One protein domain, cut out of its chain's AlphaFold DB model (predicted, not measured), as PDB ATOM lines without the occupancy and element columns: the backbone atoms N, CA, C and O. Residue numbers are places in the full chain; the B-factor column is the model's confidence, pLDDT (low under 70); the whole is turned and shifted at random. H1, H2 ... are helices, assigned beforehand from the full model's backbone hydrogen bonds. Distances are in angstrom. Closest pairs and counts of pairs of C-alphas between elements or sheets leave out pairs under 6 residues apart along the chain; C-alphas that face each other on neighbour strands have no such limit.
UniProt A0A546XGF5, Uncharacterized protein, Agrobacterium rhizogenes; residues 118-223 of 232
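AT A GLANCE: This is residues 118 to 223 of the 232 residues of an uncharacterized protein of Agrobacterium rhizogenes (UniProt A0A546XGF5). A long helix, H6, starts in a compact body of mostly crossed helices, and its residues 212 to 223 stick out as an arm. In the body H3 is side by side with H1 and crosses H6; H2 packs on H1 and H5, H4 on H6. The 106 printed residues, all helix by class, hold six named helices, H1 to H6; radius of gyration of the C-alphas 14.6 A, spans 48 by 34 by 24 A.

HOW THE PARTS SIT: Start at H6, residues 201 to 223: its residues 204 to 208 alone touch H3, residues 154 to 163, about perpendicular at 89 degrees; closest C-alphas, Ile 157 and His 208, 5.9 A. H3 touches H1, residues 118 to 130, at a shallow tilt of 11 degrees; closest C-alphas, Leu 122 and Pro 155, 6.0 A. In each helix every O i to N i+4 pair is within hydrogen-bond range.

IN THESE COORDINATES: Find C-alpha 201 at (116.321, 159.456, 244.078); H6 runs 34.0 A to C-alpha 223 at (144.707, 148.043, 229.329). H2 is residues 136 to 148, H4 165 to 178, H5 194 to 199.

THE WHOLE: The printed part has no cut. The link H4 to H5 is long; residues 183 to 185 and 187 are under pLDDT 70.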
ATOM      1  N   VAL A 118     120.695 148.684 256.642       96.81
ATOM      2  CA  VAL A 118     121.066 149.700 255.645       96.81
ATOM      3  C   VAL A 118     120.644 151.097 256.101       96.81
ATOM      4  O   VAL A 118     121.480 151.994 256.103       96.81
ATOM      5  N   GLN A 119     119.424 151.281 256.613       97.25
ATOM      6  CA  GLN A 119     118.973 152.564 257.177       97.25
ATOM      7  C   GLN A 119     119.900 153.075 258.289       97.25
ATOM      8  O   GLN A 119     120.245 154.253 258.308       97.25
ATOM      9  N   ASN A 120     120.366 152.197 259.184       96.38
ATOM     10  CA  ASN A 120     121.341 152.568 260.214       96.38
ATOM     11  C   ASN A 120     122.689 153.003 259.619       96.38
ATOM     12  O   ASN A 120     123.331 153.910 260.152       96.38
ATOM     13  N   ILE A 121     123.138 152.368 258.530       97.50
ATOM     14  CA  ILE A 121     124.344 152.782 257.800       97.50
ATOM     15  C   ILE A 121     124.130 154.169 257.183       97.50
ATOM     16  O   ILE A 121     124.968 155.048 257.378       97.50
ATOM     17  N   LEU A 122     123.001 154.391 256.504       98.38
ATOM     18  CA  LEU A 122     122.653 155.683 255.909       98.38
ATOM     19  C   LEU A 122     122.550 156.786 256.972       98.38
ATOM     20  O   LEU A 122     123.128 157.853 256.802       98.38
ATOM     21  N   ALA A 123     121.924 156.513 258.118       98.12
ATOM     22  CA  ALA A 123     121.817 157.466 259.224       98.12
ATOM     23  C   ALA A 123     123.191 157.849 259.801       98.12
ATOM     24  O   ALA A 123     123.424 159.012 260.129       98.12
ATOM     25  N   LYS A 124     124.131 156.895 259.887       98.12
ATOM     26  CA  LYS A 124     125.521 157.177 260.286       98.12
ATOM     27  C   LYS A 124     126.257 158.024 259.250       98.12
ATOM     28  O   LYS A 124     126.982 158.935 259.638       98.12
ATOM     29  N   ILE A 125     126.073 157.740 257.958       98.25
ATOM     30  CA  ILE A 125     126.645 158.547 256.869       98.25
ATOM     31  C   ILE A 125     126.112 159.981 256.947       98.25
ATOM     32  O   ILE A 125     126.902 160.919 256.916       98.25
ATOM     33  N   TRP A 126     124.799 160.145 257.125       98.06
ATOM     34  CA  TRP A 126     124.166 161.451 257.285       98.06
ATOM     35  C   TRP A 126     124.744 162.224 258.470       98.06
ATOM     36  O   TRP A 126     125.175 163.362 258.302       98.06
ATOM     37  N   LEU A 127     124.815 161.602 259.652       97.75
ATOM     38  CA  LEU A 127     125.388 162.232 260.843       97.75
ATOM     39  C   LEU A 127     126.848 162.642 260.611       97.75
ATOM     40  O   LEU A 127     127.243 163.737 260.990       97.75
ATOM     41  N   SER A 128     127.635 161.788 259.955       97.88
ATOM     42  CA  SER A 128     129.039 162.070 259.648       97.88
ATOM     43  C   SER A 128     129.226 163.209 258.647       97.88
ATOM     44  O   SER A 128     130.259 163.870 258.703       97.88
ATOM     45  N   LYS A 129     128.297 163.396 257.705       97.25
ATOM     46  CA  LYS A 129     128.404 164.413 256.648       97.25
ATOM     47  C   LYS A 129     127.803 165.751 257.048       97.25
ATOM     48  O   LYS A 129     128.358 166.782 256.705       97.25
ATOM     49  N   THR A 130     126.696 165.722 257.784       96.19
ATOM     50  CA  THR A 130     125.902 166.917 258.104       96.19
ATOM     51  C   THR A 130     126.063 167.387 259.548       96.19
ATOM     52  O   THR A 130     125.636 168.486 259.882       96.19
ATOM     53  N   GLY A 131     126.587 166.540 260.444       97.06
ATOM     54  CA  GLY A 131     126.592 166.782 261.891       97.06
ATOM     55  C   GLY A 131     125.210 166.689 262.556       97.06
ATOM     56  O   GLY A 131     125.105 166.810 263.775       97.06
ATOM     57  N   ARG A 132     124.136 166.439 261.793       96.69
ATOM     58  CA  ARG A 132     122.746 166.448 262.278       96.69
ATOM     59  C   ARG A 132     122.238 165.026 262.515       96.69
ATOM     60  O   ARG A 132     122.550 164.099 261.769       96.69
ATOM     61  N   ARG A 133     121.417 164.832 263.551       97.56
ATOM     62  CA  ARG A 133     120.742 163.545 263.804       97.56
ATOM     63  C   ARG A 133     119.463 163.430 262.975       97.56
ATOM     64  O   ARG A 133     118.756 164.410 262.783       97.56
ATOM     65  N   ILE A 134     119.175 162.211 262.530       97.44
ATOM     66  CA  ILE A 134     117.955 161.853 261.800       97.44
ATOM     67  C   ILE A 134     116.807 161.627 262.792       97.44
ATOM     68  O   ILE A 134     116.975 160.892 263.768       97.44
ATOM     69  N   ASN A 135     115.646 162.239 262.544       96.62
ATOM     70  CA  ASN A 135     114.412 161.994 263.299       96.62
ATOM     71  C   ASN A 135     113.603 160.807 262.726       96.62
ATOM     72  O   ASN A 135     113.987 160.209 261.723       96.62
ATOM     73  N   GLY A 136     112.474 160.454 263.355       94.62
ATOM     74  CA  GLY A 136     111.658 159.298 262.953       94.62
ATOM     75  C   GLY A 136     111.150 159.354 261.505       94.62
ATOM     76  O   GLY A 136     111.316 158.386 260.765       94.62
ATOM     77  N   ALA A 137     110.606 160.496 261.071       95.88
ATOM     78  CA  ALA A 137     110.120 160.673 259.700       95.88
ATOM     79  C   ALA A 137     111.267 160.584 258.679       95.88
ATOM     80  O   ALA A 137     111.200 159.845 257.699       95.88
ATOM     81  N   GLN A 138     112.380 161.262 258.966       97.44
ATOM     82  CA  GLN A 138     113.582 161.215 258.138       97.44
ATOM     83  C   GLN A 138     114.176 159.802 258.054       97.44
ATOM     84  O   GLN A 138     114.696 159.430 257.004       97.44
ATOM     85  N   TYR A 139     114.082 159.006 259.125       97.38
ATOM     86  CA  TYR A 139     114.524 157.610 259.134       97.38
ATOM     87  C   TYR A 139     113.683 156.745 258.184       97.38
ATOM     88  O   TYR A 139     114.225 155.879 257.494       97.38
ATOM     89  N   GLY A 140     112.379 157.028 258.093       97.31
ATOM     90  CA  GLY A 140     111.488 156.458 257.084       97.31
ATOM     91  C   GLY A 140     111.971 156.743 255.660       97.31
ATOM     92  O   GLY A 140     112.075 155.814 254.861       97.31
ATOM     93  N   HIS A 141     112.390 157.982 255.371       98.38
ATOM     94  CA  HIS A 141     112.916 158.338 254.047       98.38
ATOM     95  C   HIS A 141     114.177 157.544 253.673       98.38
ATOM     96  O   HIS A 141     114.308 157.098 252.538       98.38
ATOM     97  N   LEU A 142     115.080 157.297 254.633       98.31
ATOM     98  CA  LEU A 142     116.252 156.437 254.407       98.31
ATOM     99  C   LEU A 142     115.856 154.995 254.057       98.31
ATOM    100  O   LEU A 142     116.611 154.295 253.390       98.31
ATOM    101  N   GLY A 143     114.689 154.545 254.525       97.81
ATOM    102  CA  GLY A 143     114.119 153.253 254.158       97.81
ATOM    103  C   GLY A 143     113.722 153.215 252.690       97.81
ATOM    104  O   GLY A 143     114.142 152.297 251.999       97.81
ATOM    105  N   GLY A 144     112.992 154.230 252.220       98.00
ATOM    106  CA  GLY A 144     112.642 154.358 250.801       98.00
ATOM    107  C   GLY A 144     113.881 154.439 249.909       98.00
ATOM    108  O   GLY A 144     113.971 153.727 248.921       98.00
ATOM    109  N   LEU A 145     114.904 155.198 250.319       98.50
ATOM    110  CA  LEU A 145     116.175 155.258 249.585       98.50
ATOM    111  C   LEU A 145     116.859 153.890 249.473       98.50
ATOM    112  O   LEU A 145     117.437 153.574 248.440       98.50
ATOM    113  N   ALA A 146     116.810 153.075 250.530       98.12
ATOM    114  CA  ALA A 146     117.375 151.730 250.498       98.12
ATOM    115  C   ALA A 146     116.597 150.776 249.572       98.12
ATOM    116  O   ALA A 146     117.216 149.864 249.024       98.12
ATOM    117  N   ASP A 147     115.286 150.978 249.408       97.81
ATOM    118  CA  ASP A 147     114.469 150.205 248.466       97.81
ATOM    119  C   ASP A 147     114.793 150.599 247.018       97.81
ATOM    120  O   ASP A 147     115.137 149.734 246.219       97.81
ATOM    121  N   GLU A 148     114.765 151.901 246.708       98.12
ATOM    122  CA  GLU A 148     114.958 152.429 245.346       98.12
ATOM    123  C   GLU A 148     116.377 152.198 244.815       98.12
ATOM    124  O   GLU A 148     116.589 151.806 243.669       98.12
ATOM    125  N   TRP A 149     117.391 152.417 245.654       98.25
ATOM    126  CA  TRP A 149     118.792 152.268 245.253       98.25
ATOM    127  C   TRP A 149     119.321 150.839 245.385       98.25
ATOM    128  O   TRP A 149     120.434 150.544 244.944       98.25
ATOM    129  N   GLY A 150     118.554 149.956 246.023       97.44
ATOM    130  CA  GLY A 150     118.991 148.626 246.415       97.44
ATOM    131  C   GLY A 150     119.924 148.631 247.633       97.44
ATOM    132  O   GLY A 150     120.810 149.475 247.800       97.44
ATOM    133  N   MET A 151     119.765 147.620 248.490       96.62
ATOM    134  CA  MET A 151     120.444 147.522 249.790       96.62
ATOM    135  C   MET A 151     121.980 147.538 249.711       96.62
ATOM    136  O   MET A 151     122.644 147.986 250.649       96.62
ATOM    137  N   GLU A 152     122.552 147.045 248.612       96.38
ATOM    138  CA  GLU A 152     124.003 146.969 248.417       96.38
ATOM    139  C   GLU A 152     124.608 148.311 247.994       96.38
ATOM    140  O   GLU A 152     125.630 148.723 248.549       96.38
ATOM    141  N   LYS A 153     123.958 149.006 247.053       97.75
ATOM    142  CA  LYS A 153     124.473 150.238 246.438       97.75
ATOM    143  C   LYS A 153     124.060 151.502 247.186       97.75
ATOM    144  O   LYS A 153     124.788 152.495 247.140       97.75
ATOM    145  N   ALA A 154     122.953 151.466 247.932       98.25
ATOM    146  CA  ALA A 154     122.424 152.628 248.646       98.25
ATOM    147  C   ALA A 154     123.477 153.378 249.493       98.25
ATOM    148  O   ALA A 154     123.536 154.604 249.394       98.25
ATOM    149  N   PRO A 155     124.362 152.723 250.280       98.50
ATOM    150  CA  PRO A 155     125.388 153.440 251.041       98.50
ATOM    151  C   PRO A 155     126.406 154.196 250.183       98.50
ATOM    152  O   PRO A 155     126.940 155.208 250.638       98.50
ATOM    153  N   GLU A 156     126.722 153.709 248.982       98.19
ATOM    154  CA  GLU A 156     127.638 154.396 248.072       98.19
ATOM    155  C   GLU A 156     126.947 155.567 247.375       98.19
ATOM    156  O   GLU A 156     127.483 156.677 247.404       98.19
ATOM    157  N   ILE A 157     125.749 155.341 246.824       98.44
ATOM    158  CA  ILE A 157     124.943 156.386 246.177       98.44
ATOM    159  C   ILE A 157     124.691 157.533 247.159       98.44
ATOM    160  O   ILE A 157     124.936 158.694 246.840       98.44
ATOM    161  N   PHE A 158     124.319 157.223 248.402       98.44
ATOM    162  CA  PHE A 158     124.068 158.247 249.414       98.44
ATOM    163  C   PHE A 158     125.312 159.076 249.751       98.44
ATOM    164  O   PHE A 158     125.231 160.294 249.891       98.44
ATOM    165  N   LYS A 159     126.487 158.438 249.861       98.38
ATOM    166  CA  LYS A 159     127.755 159.162 250.053       98.38
ATOM    167  C   LYS A 159     128.066 160.058 248.864       98.38
ATOM    168  O   LYS A 159     128.570 161.152 249.075       98.38
ATOM    169  N   LEU A 160     127.808 159.586 247.645       98.25
ATOM    170  CA  LEU A 160     128.040 160.351 246.427       98.25
ATOM    171  C   LEU A 160     127.170 161.613 246.405       98.25
ATOM    172  O   LEU A 160     127.715 162.703 246.273       98.25
ATOM    173  N   VAL A 161     125.867 161.465 246.657       97.94
ATOM    174  CA  VAL A 161     124.913 162.584 246.743       97.94
ATOM    175  C   VAL A 161     125.338 163.614 247.793       97.94
ATOM    176  O   VAL A 161     125.321 164.809 247.527       97.94
ATOM    177  N   LEU A 162     125.758 163.172 248.984       97.50
ATOM    178  CA  LEU A 162     126.167 164.088 250.057       97.50
ATOM    179  C   LEU A 162     127.568 164.689 249.871       97.50
ATOM    180  O   LEU A 162     127.887 165.678 250.523       97.50
ATOM    181  N   ASN A 163     128.424 164.088 249.044       97.25
ATOM    182  CA  ASN A 163     129.748 164.633 248.729       97.25
ATOM    183  C   ASN A 163     129.700 165.663 247.600       97.25
ATOM    184  O   ASN A 163     130.558 166.538 247.561       97.25
ATOM    185  N   ASP A 164     128.733 165.537 246.692       97.50
ATOM    186  CA  ASP A 164     128.571 166.410 245.532       97.50
ATOM    187  C   ASP A 164     127.124 166.910 245.445       97.50
ATOM    188  O   ASP A 164     126.357 166.614 244.524       97.50
ATOM    189  N   VAL A 165     126.741 167.657 246.484       96.31
ATOM    190  CA  VAL A 165     125.422 168.286 246.579       96.31
ATOM    191  C   VAL A 165     125.146 169.202 245.377       96.31
ATOM    192  O   VAL A 165     124.035 169.122 244.853       96.31
ATOM    193  N   PRO A 166     126.092 170.030 244.878       95.62
ATOM    194  CA  PRO A 166     125.846 170.859 243.699       95.62
ATOM    195  C   PRO A 166     125.450 170.054 242.455       95.62
ATOM    196  O   PRO A 166     124.467 170.412 241.804       95.62
ATOM    197  N   ALA A 167     126.145 168.949 242.150       96.69
ATOM    198  CA  ALA A 167     125.787 168.097 241.016       96.69
ATOM    199  C   ALA A 167     124.412 167.439 241.202       96.69
ATOM    200  O   ALA A 167     123.593 167.448 240.280       96.69
ATOM    201  N   PHE A 168     124.117 166.939 242.408       96.75
ATOM    202  CA  PHE A 168     122.796 166.389 242.719       96.75
ATOM    203  C   PHE A 168     121.685 167.433 242.534       96.75
ATOM    204  O   PHE A 168     120.661 167.161 241.911       96.75
ATOM    205  N   MET A 169     121.895 168.656 243.025       95.38
ATOM    206  CA  MET A 169     120.927 169.746 242.894       95.38
ATOM    207  C   MET A 169     120.739 170.184 241.439       95.38
ATOM    208  O   MET A 169     119.620 170.519 241.058       95.38
ATOM    209  N   ALA A 170     121.791 170.167 240.616       94.94
ATOM    210  CA  ALA A 170     121.678 170.447 239.187       94.94
ATOM    211  C   ALA A 170     120.784 169.415 238.478       94.94
ATOM    212  O   ALA A 170     119.858 169.800 237.764       94.94
ATOM    213  N   GLY A 171     120.986 168.120 238.741       95.62
ATOM    214  CA  GLY A 171     120.120 167.064 238.206       95.62
ATOM    215  C   GLY A 171     118.678 167.166 238.713       95.62
ATOM    216  O   GLY A 171     117.732 167.064 237.932       95.62
ATOM    217  N   ALA A 172     118.491 167.466 240.003       94.81
ATOM    218  CA  ALA A 172     117.160 167.667 240.575       94.81
ATOM    219  C   ALA A 172     116.430 168.863 239.935       94.81
ATOM    220  O   ALA A 172     115.241 168.761 239.650       94.81
ATOM    221  N   LYS A 173     117.130 169.969 239.643       93.06
ATOM    222  CA  LYS A 173     116.567 171.127 238.922       93.06
ATOM    223  C   LYS A 173     116.056 170.753 237.534       93.06
ATOM    224  O   LYS A 173     114.971 171.186 237.158       93.06
ATOM    225  N   ILE A 174     116.809 169.936 236.797       94.31
ATOM    226  CA  ILE A 174     116.391 169.439 235.480       94.31
ATOM    227  C   ILE A 174     115.116 168.599 235.620       94.31
ATOM    228  O   ILE A 174     114.158 168.822 234.885       94.31
ATOM    229  N   GLN A 175     115.057 167.687 236.596       94.31
ATOM    230  CA  GLN A 175     113.856 166.876 236.824       94.31
ATOM    231  C   GLN A 175     112.638 167.707 237.245       94.31
ATOM    232  O   GLN A 175     111.534 167.427 236.788       94.31
ATOM    233  N   ILE A 176     112.820 168.741 238.070       92.06
ATOM    234  CA  ILE A 176     111.746 169.677 238.441       92.06
ATOM    235  C   ILE A 176     111.200 170.388 237.197       92.06
ATOM    236  O   ILE A 176     109.988 170.402 236.992       92.06
ATOM    237  N   ALA A 177     112.085 170.901 236.336       92.12
ATOM    238  CA  ALA A 177     111.688 171.567 235.097       92.12
ATOM    239  C   ALA A 177     110.910 170.628 234.156       92.12
ATOM    240  O   ALA A 177     109.914 171.040 233.566       92.12
ATOM    241  N   LEU A 178     111.315 169.356 234.057       92.88
ATOM    242  CA  LEU A 178     110.615 168.345 233.254       92.88
ATOM    243  C   LEU A 178     109.221 167.998 233.793       92.88
ATOM    244  O   LEU A 178     108.335 167.664 233.012       92.88
ATOM    245  N   LEU A 179     109.018 168.072 235.109       91.44
ATOM    246  CA  LEU A 179     107.715 167.832 235.733       91.44
ATOM    247  C   LEU A 179     106.741 169.010 235.561       91.44
ATOM    248  O   LEU A 179     105.570 168.861 235.902       91.44
ATOM    249  N   GLY A 180     107.205 170.165 235.065       89.62
ATOM    250  CA  GLY A 180     106.401 171.389 234.997       89.62
ATOM    251  C   GLY A 180     106.011 171.931 236.376       89.62
ATOM    252  O   GLY A 180     105.066 172.706 236.492       89.62
ATOM    253  N   ASP A 181     106.705 171.498 237.431       84.12
ATOM    254  CA  ASP A 181     106.468 171.960 238.792       84.12
ATOM    255  C   ASP A 181     107.165 173.323 238.935       84.12
ATOM    256  O   ASP A 181     108.392 173.392 239.005       84.12
ATOM    257  N   GLU A 182     106.400 174.422 238.992       74.69
ATOM    258  CA  GLU A 182     106.927 175.765 239.316       74.69
ATOM    259  C   GLU A 182     107.417 175.874 240.776       74.69
ATOM    260  O   GLU A 182     107.693 176.963 241.282       74.69
ATOM    261  N   GLY A 183     107.493 174.737 241.475       62.47
ATOM    262  CA  GLY A 183     107.817 174.606 242.880       62.47
ATOM    263  C   GLY A 183     108.931 175.540 243.350       62.47
ATOM    264  O   GLY A 183     109.995 175.670 242.745       62.47
ATOM    265  N   TYR A 184     108.685 176.157 244.506       61.84
ATOM    266  CA  TYR A 184     109.643 177.022 245.182       61.84
ATOM    267  C   TYR A 184     110.973 176.294 245.403       61.84
ATOM    268  O   TYR A 184     111.059 175.352 246.203       61.84
ATOM    269  N   PHE A 185     112.036 176.788 244.764       67.31
ATOM    270  CA  PHE A 185     113.403 176.455 245.140       67.31
ATOM    271  C   PHE A 185     113.653 176.975 246.550       67.31
ATOM    272  O   PHE A 185     113.999 178.137 246.760       67.31
ATOM    273  N   ARG A 186     113.477 176.109 247.548       71.25
ATOM    274  CA  ARG A 186     114.034 176.392 248.866       71.25
ATOM    275  C   ARG A 186     115.540 176.260 248.736       71.25
ATOM    276  O   ARG A 186     116.046 175.163 248.513       71.25
ATOM    277  N   TYR A 187     116.235 177.386 248.849       65.00
ATOM    278  CA  TYR A 187     117.662 177.381 249.126       65.00
ATOM    279  C   TYR A 187     117.849 176.591 250.421       65.00
ATOM    280  O   TYR A 187     117.334 176.965 251.473       65.00
ATOM    281  N   TYR A 188     118.469 175.423 250.301       71.69
ATOM    282  CA  TYR A 188     118.831 174.610 251.448       71.69
ATOM    283  C   TYR A 188     120.155 175.145 251.973       71.69
ATOM    284  O   TYR A 188     121.062 175.326 251.166       71.69
ATOM    285  N   ASP A 189     120.246 175.389 253.284       73.81
ATOM    286  CA  ASP A 189     121.424 176.016 253.903       73.81
ATOM    287  C   ASP A 189     122.727 175.334 253.448       73.81
ATOM    288  O   ASP A 189     123.593 175.983 252.877       73.81
ATOM    289  N   ASP A 190     122.803 174.003 253.608       89.00
ATOM    290  CA  ASP A 190     124.007 173.216 253.288       89.00
ATOM    291  C   ASP A 190     123.707 171.860 252.620       89.00
ATOM    292  O   ASP A 190     124.459 171.388 251.768       89.00
ATOM    293  N   PHE A 191     122.610 171.196 253.010       94.81
ATOM    294  CA  PHE A 191     122.251 169.855 252.534       94.81
ATOM    295  C   PHE A 191     120.752 169.754 252.231       94.81
ATOM    296  O   PHE A 191     119.940 170.236 253.029       94.81
ATOM    297  N   PRO A 192     120.354 169.073 251.139       94.69
ATOM    298  CA  PRO A 192     118.948 168.839 250.850       94.69
ATOM    299  C   PRO A 192     118.322 167.937 251.929       94.69
ATOM    300  O   PRO A 192     118.964 166.994 252.406       94.69
ATOM    301  N   PRO A 193     117.060 168.178 252.327       95.50
ATOM    302  CA  PRO A 193     116.377 167.338 253.298       95.50
ATOM    303  C   PRO A 193     116.205 165.921 252.744       95.50
ATOM    304  O   PRO A 193     116.051 165.719 251.540       95.50
ATOM    305  N   THR A 194     116.172 164.917 253.624       97.12
ATOM    306  CA  THR A 194     116.093 163.509 253.193       97.12
ATOM    307  C   THR A 194     114.849 163.194 252.362       97.12
ATOM    308  O   THR A 194     114.910 162.319 251.504       97.12
ATOM    309  N   SER A 195     113.744 163.921 252.562       96.69
ATOM    310  CA  SER A 195     112.546 163.823 251.719       96.69
ATOM    311  C   SER A 195     112.798 164.284 250.284       96.69
ATOM    312  O   SER A 195     112.293 163.668 249.352       96.69
ATOM    313  N   PHE A 196     113.594 165.339 250.091       95.50
ATOM    314  CA  PHE A 196     113.960 165.837 248.766       95.50
ATOM    315  C   PHE A 196     114.893 164.853 248.058       95.50
ATOM    316  O   PHE A 196     114.660 164.518 246.901       95.50
ATOM    317  N   ILE A 197     115.882 164.309 248.778       97.25
ATOM    318  CA  ILE A 197     116.756 163.257 248.236       97.25
ATOM    319  C   ILE A 197     115.930 162.037 247.805       97.25
ATOM    320  O   ILE A 197     116.168 161.485 246.737       97.25
ATOM    321  N   LEU A 198     114.938 161.636 248.609       97.62
ATOM    322  CA  LEU A 198     114.035 160.536 248.268       97.62
ATOM    323  C   LEU A 198     113.165 160.840 247.042       97.62
ATOM    324  O   LEU A 198     113.019 159.979 246.179       97.62
ATOM    325  N   ARG A 199     112.610 162.054 246.944       95.94
ATOM    326  CA  ARG A 199     111.789 162.471 245.797       95.94
ATOM    327  C   ARG A 199     112.575 162.415 244.487       95.94
ATOM    328  O   ARG A 199     112.040 161.957 243.487       95.94
ATOM    329  N   PHE A 200     113.839 162.834 244.510       96.44
ATOM    330  CA  PHE A 200     114.726 162.872 243.341       96.44
ATOM    331  C   PHE A 200     115.783 161.758 243.386       96.44
ATOM    332  O   PHE A 200     116.941 161.955 243.015       96.44
ATOM    333  N   ASN A 201     115.397 160.573 243.868       98.06
ATOM    334  CA  ASN A 201     116.321 159.456 244.078       98.06
ATOM    335  C   ASN A 201     117.001 158.986 242.775       98.06
ATOM    336  O   ASN A 201     118.151 158.542 242.817       98.06
ATOM    337  N   SER A 202     116.331 159.141 241.630       98.00
ATOM    338  CA  SER A 202     116.835 158.752 240.309       98.00
ATOM    339  C   SER A 202     118.074 159.549 239.897       98.00
ATOM    340  O   SER A 202     118.984 158.972 239.305       98.00
ATOM    341  N   VAL A 203     118.184 160.819 240.305       98.06
ATOM    342  CA  VAL A 203     119.398 161.633 240.097       98.06
ATOM    343  C   VAL A 203     120.598 160.995 240.799       98.06
ATOM    344  O   VAL A 203     121.686 160.909 240.236       98.06
ATOM    345  N   GLY A 204     120.403 160.484 242.019       98.06
ATOM    346  CA  GLY A 204     121.457 159.786 242.758       98.06
ATOM    347  C   GLY A 204     121.929 158.511 242.049       98.06
ATOM    348  O   GLY A 204     123.132 158.240 242.006       98.06
ATOM    349  N   ILE A 205     120.999 157.752 241.457       98.38
ATOM    350  CA  ILE A 205     121.318 156.564 240.650       98.38
ATOM    351  C   ILE A 205     122.145 156.966 239.425       98.38
ATOM    352  O   ILE A 205     123.191 156.369 239.174       98.38
ATOM    353  N   GLU A 206     121.713 157.992 238.692       98.19
ATOM    354  CA  GLU A 206     122.402 158.479 237.495       98.19
ATOM    355  C   GLU A 206     123.829 158.945 237.808       98.19
ATOM    356  O   GLU A 206     124.779 158.496 237.163       98.19
ATOM    357  N   MET A 207     124.012 159.740 238.870       98.25
ATOM    358  CA  MET A 207     125.340 160.163 239.331       98.25
ATOM    359  C   MET A 207     126.264 158.965 239.592       98.25
ATOM    360  O   MET A 207     127.450 158.991 239.246       98.25
ATOM    361  N   HIS A 208     125.740 157.901 240.204       98.25
ATOM    362  CA  HIS A 208     126.515 156.696 240.483       98.25
ATOM    363  C   HIS A 208     126.864 155.925 239.207       98.25
ATOM    364  O   HIS A 208     128.023 155.542 239.043       98.25
ATOM    365  N   LEU A 209     125.925 155.784 238.269       98.00
ATOM    366  CA  LEU A 209     126.179 155.157 236.969       98.00
ATOM    367  C   LEU A 209     127.240 155.919 236.166       98.00
ATOM    368  O   LEU A 209     128.174 155.305 235.651       98.00
ATOM    369  N   MET A 210     127.162 157.251 236.112       97.88
ATOM    370  CA  MET A 210     128.170 158.085 235.444       97.88
ATOM    371  C   MET A 210     129.559 157.899 236.070       97.88
ATOM    372  O   MET A 210     130.568 157.807 235.364       97.88
ATOM    373  N   LYS A 211     129.629 157.792 237.403       97.44
ATOM    374  CA  LYS A 211     130.876 157.512 238.127       97.44
ATOM    375  C   LYS A 211     131.441 156.129 237.775       97.44
ATOM    376  O   LYS A 211     132.646 156.019 237.534       97.44
ATOM    377  N   GLU A 212     130.604 155.091 237.721       96.44
ATOM    378  CA  GLU A 212     131.012 153.735 237.321       96.44
ATOM    379  C   GLU A 212     131.504 153.696 235.865       96.44
ATOM    380  O   GLU A 212     132.577 153.155 235.593       96.44
ATOM    381  N   GLN A 213     130.783 154.334 234.937       97.00
ATOM    382  CA  GLN A 213     131.154 154.424 233.519       97.00
ATOM    383  C   GLN A 213     132.487 155.149 233.315       97.00
ATOM    384  O   GLN A 213     133.343 154.686 232.551       97.00
ATOM    385  N   LYS A 214     132.706 156.255 234.034       97.00
ATOM    386  CA  LYS A 214     133.979 156.983 234.015       97.00
ATOM    387  C   LYS A 214     135.128 156.105 234.518       97.00
ATOM    388  O   LYS A 214     136.186 156.059 233.892       97.00
ATOM    389  N   ALA A 215     134.918 155.373 235.614       95.56
ATOM    390  CA  ALA A 215     135.921 154.464 236.165       95.56
ATOM    391  C   ALA A 215     136.223 153.280 235.229       95.56
ATOM    392  O   ALA A 215     137.379 152.876 235.098       95.56
ATOM    393  N   TYR A 216     135.205 152.734 234.564       95.62
ATOM    394  CA  TYR A 216     135.367 151.664 233.580       95.62
ATOM    395  C   TYR A 216     136.161 152.132 232.355       95.62
ATOM    396  O   TYR A 216     137.122 151.472 231.960       95.62
ATOM    397  N   SER A 217     135.816 153.302 231.814       96.38
ATOM    398  CA  SER A 217     136.494 153.893 230.651       96.38
ATOM    399  C   SER A 217     137.971 154.186 230.936       96.38
ATOM    400  O   SER A 217     138.830 153.936 230.099       96.38
ATOM    401  N   ALA A 218     138.302 154.634 232.151       94.06
ATOM    402  CA  ALA A 218     139.694 154.836 232.549       94.06
ATOM    403  C   ALA A 218     140.498 153.519 232.583       94.06
ATOM    404  O   ALA A 218     141.645 153.473 232.134       94.06
ATOM    405  N   LYS A 219     139.896 152.431 233.085       93.31
ATOM    406  CA  LYS A 219     140.541 151.106 233.147       93.31
ATOM    407  C   LYS A 219     140.749 150.497 231.763       93.31
ATOM    408  O   LYS A 219     141.787 149.880 231.521       93.31
ATOM    409  N   SER A 220     139.785 150.654 230.855       93.19
ATOM    410  CA  SER A 220     139.910 150.129 229.492       93.19
ATOM    411  C   SER A 220     141.026 150.835 228.720       93.19
ATOM    412  O   SER A 220     141.837 150.155 228.094       93.19
ATOM    413  N   SER A 221     141.157 152.161 228.844       92.12
ATOM    414  CA  SER A 221     142.257 152.916 228.228       92.12
ATOM    415  C   SER A 221     143.639 152.460 228.712       92.12
ATOM    416  O   SER A 221     144.553 152.313 227.901       92.12
ATOM    417  N   GLN A 222     143.798 152.174 230.009       89.31
ATOM    418  CA  GLN A 222     145.067 151.678 230.563       89.31
ATOM    419  C   GLN A 222     145.449 150.298 230.011       89.31
ATOM    420  O   GLN A 222     146.609 150.077 229.663       89.31
ATOM    421  N   LYS A 223     144.476 149.388 229.876       90.50
ATOM    422  CA  LYS A 223     144.707 148.043 229.329       90.50
ATOM    423  C   LYS A 223     145.171 148.083 227.868       90.50
ATOM    424  O   LYS A 223     146.046 147.311 227.468       90.50
TER     425      LYS A 223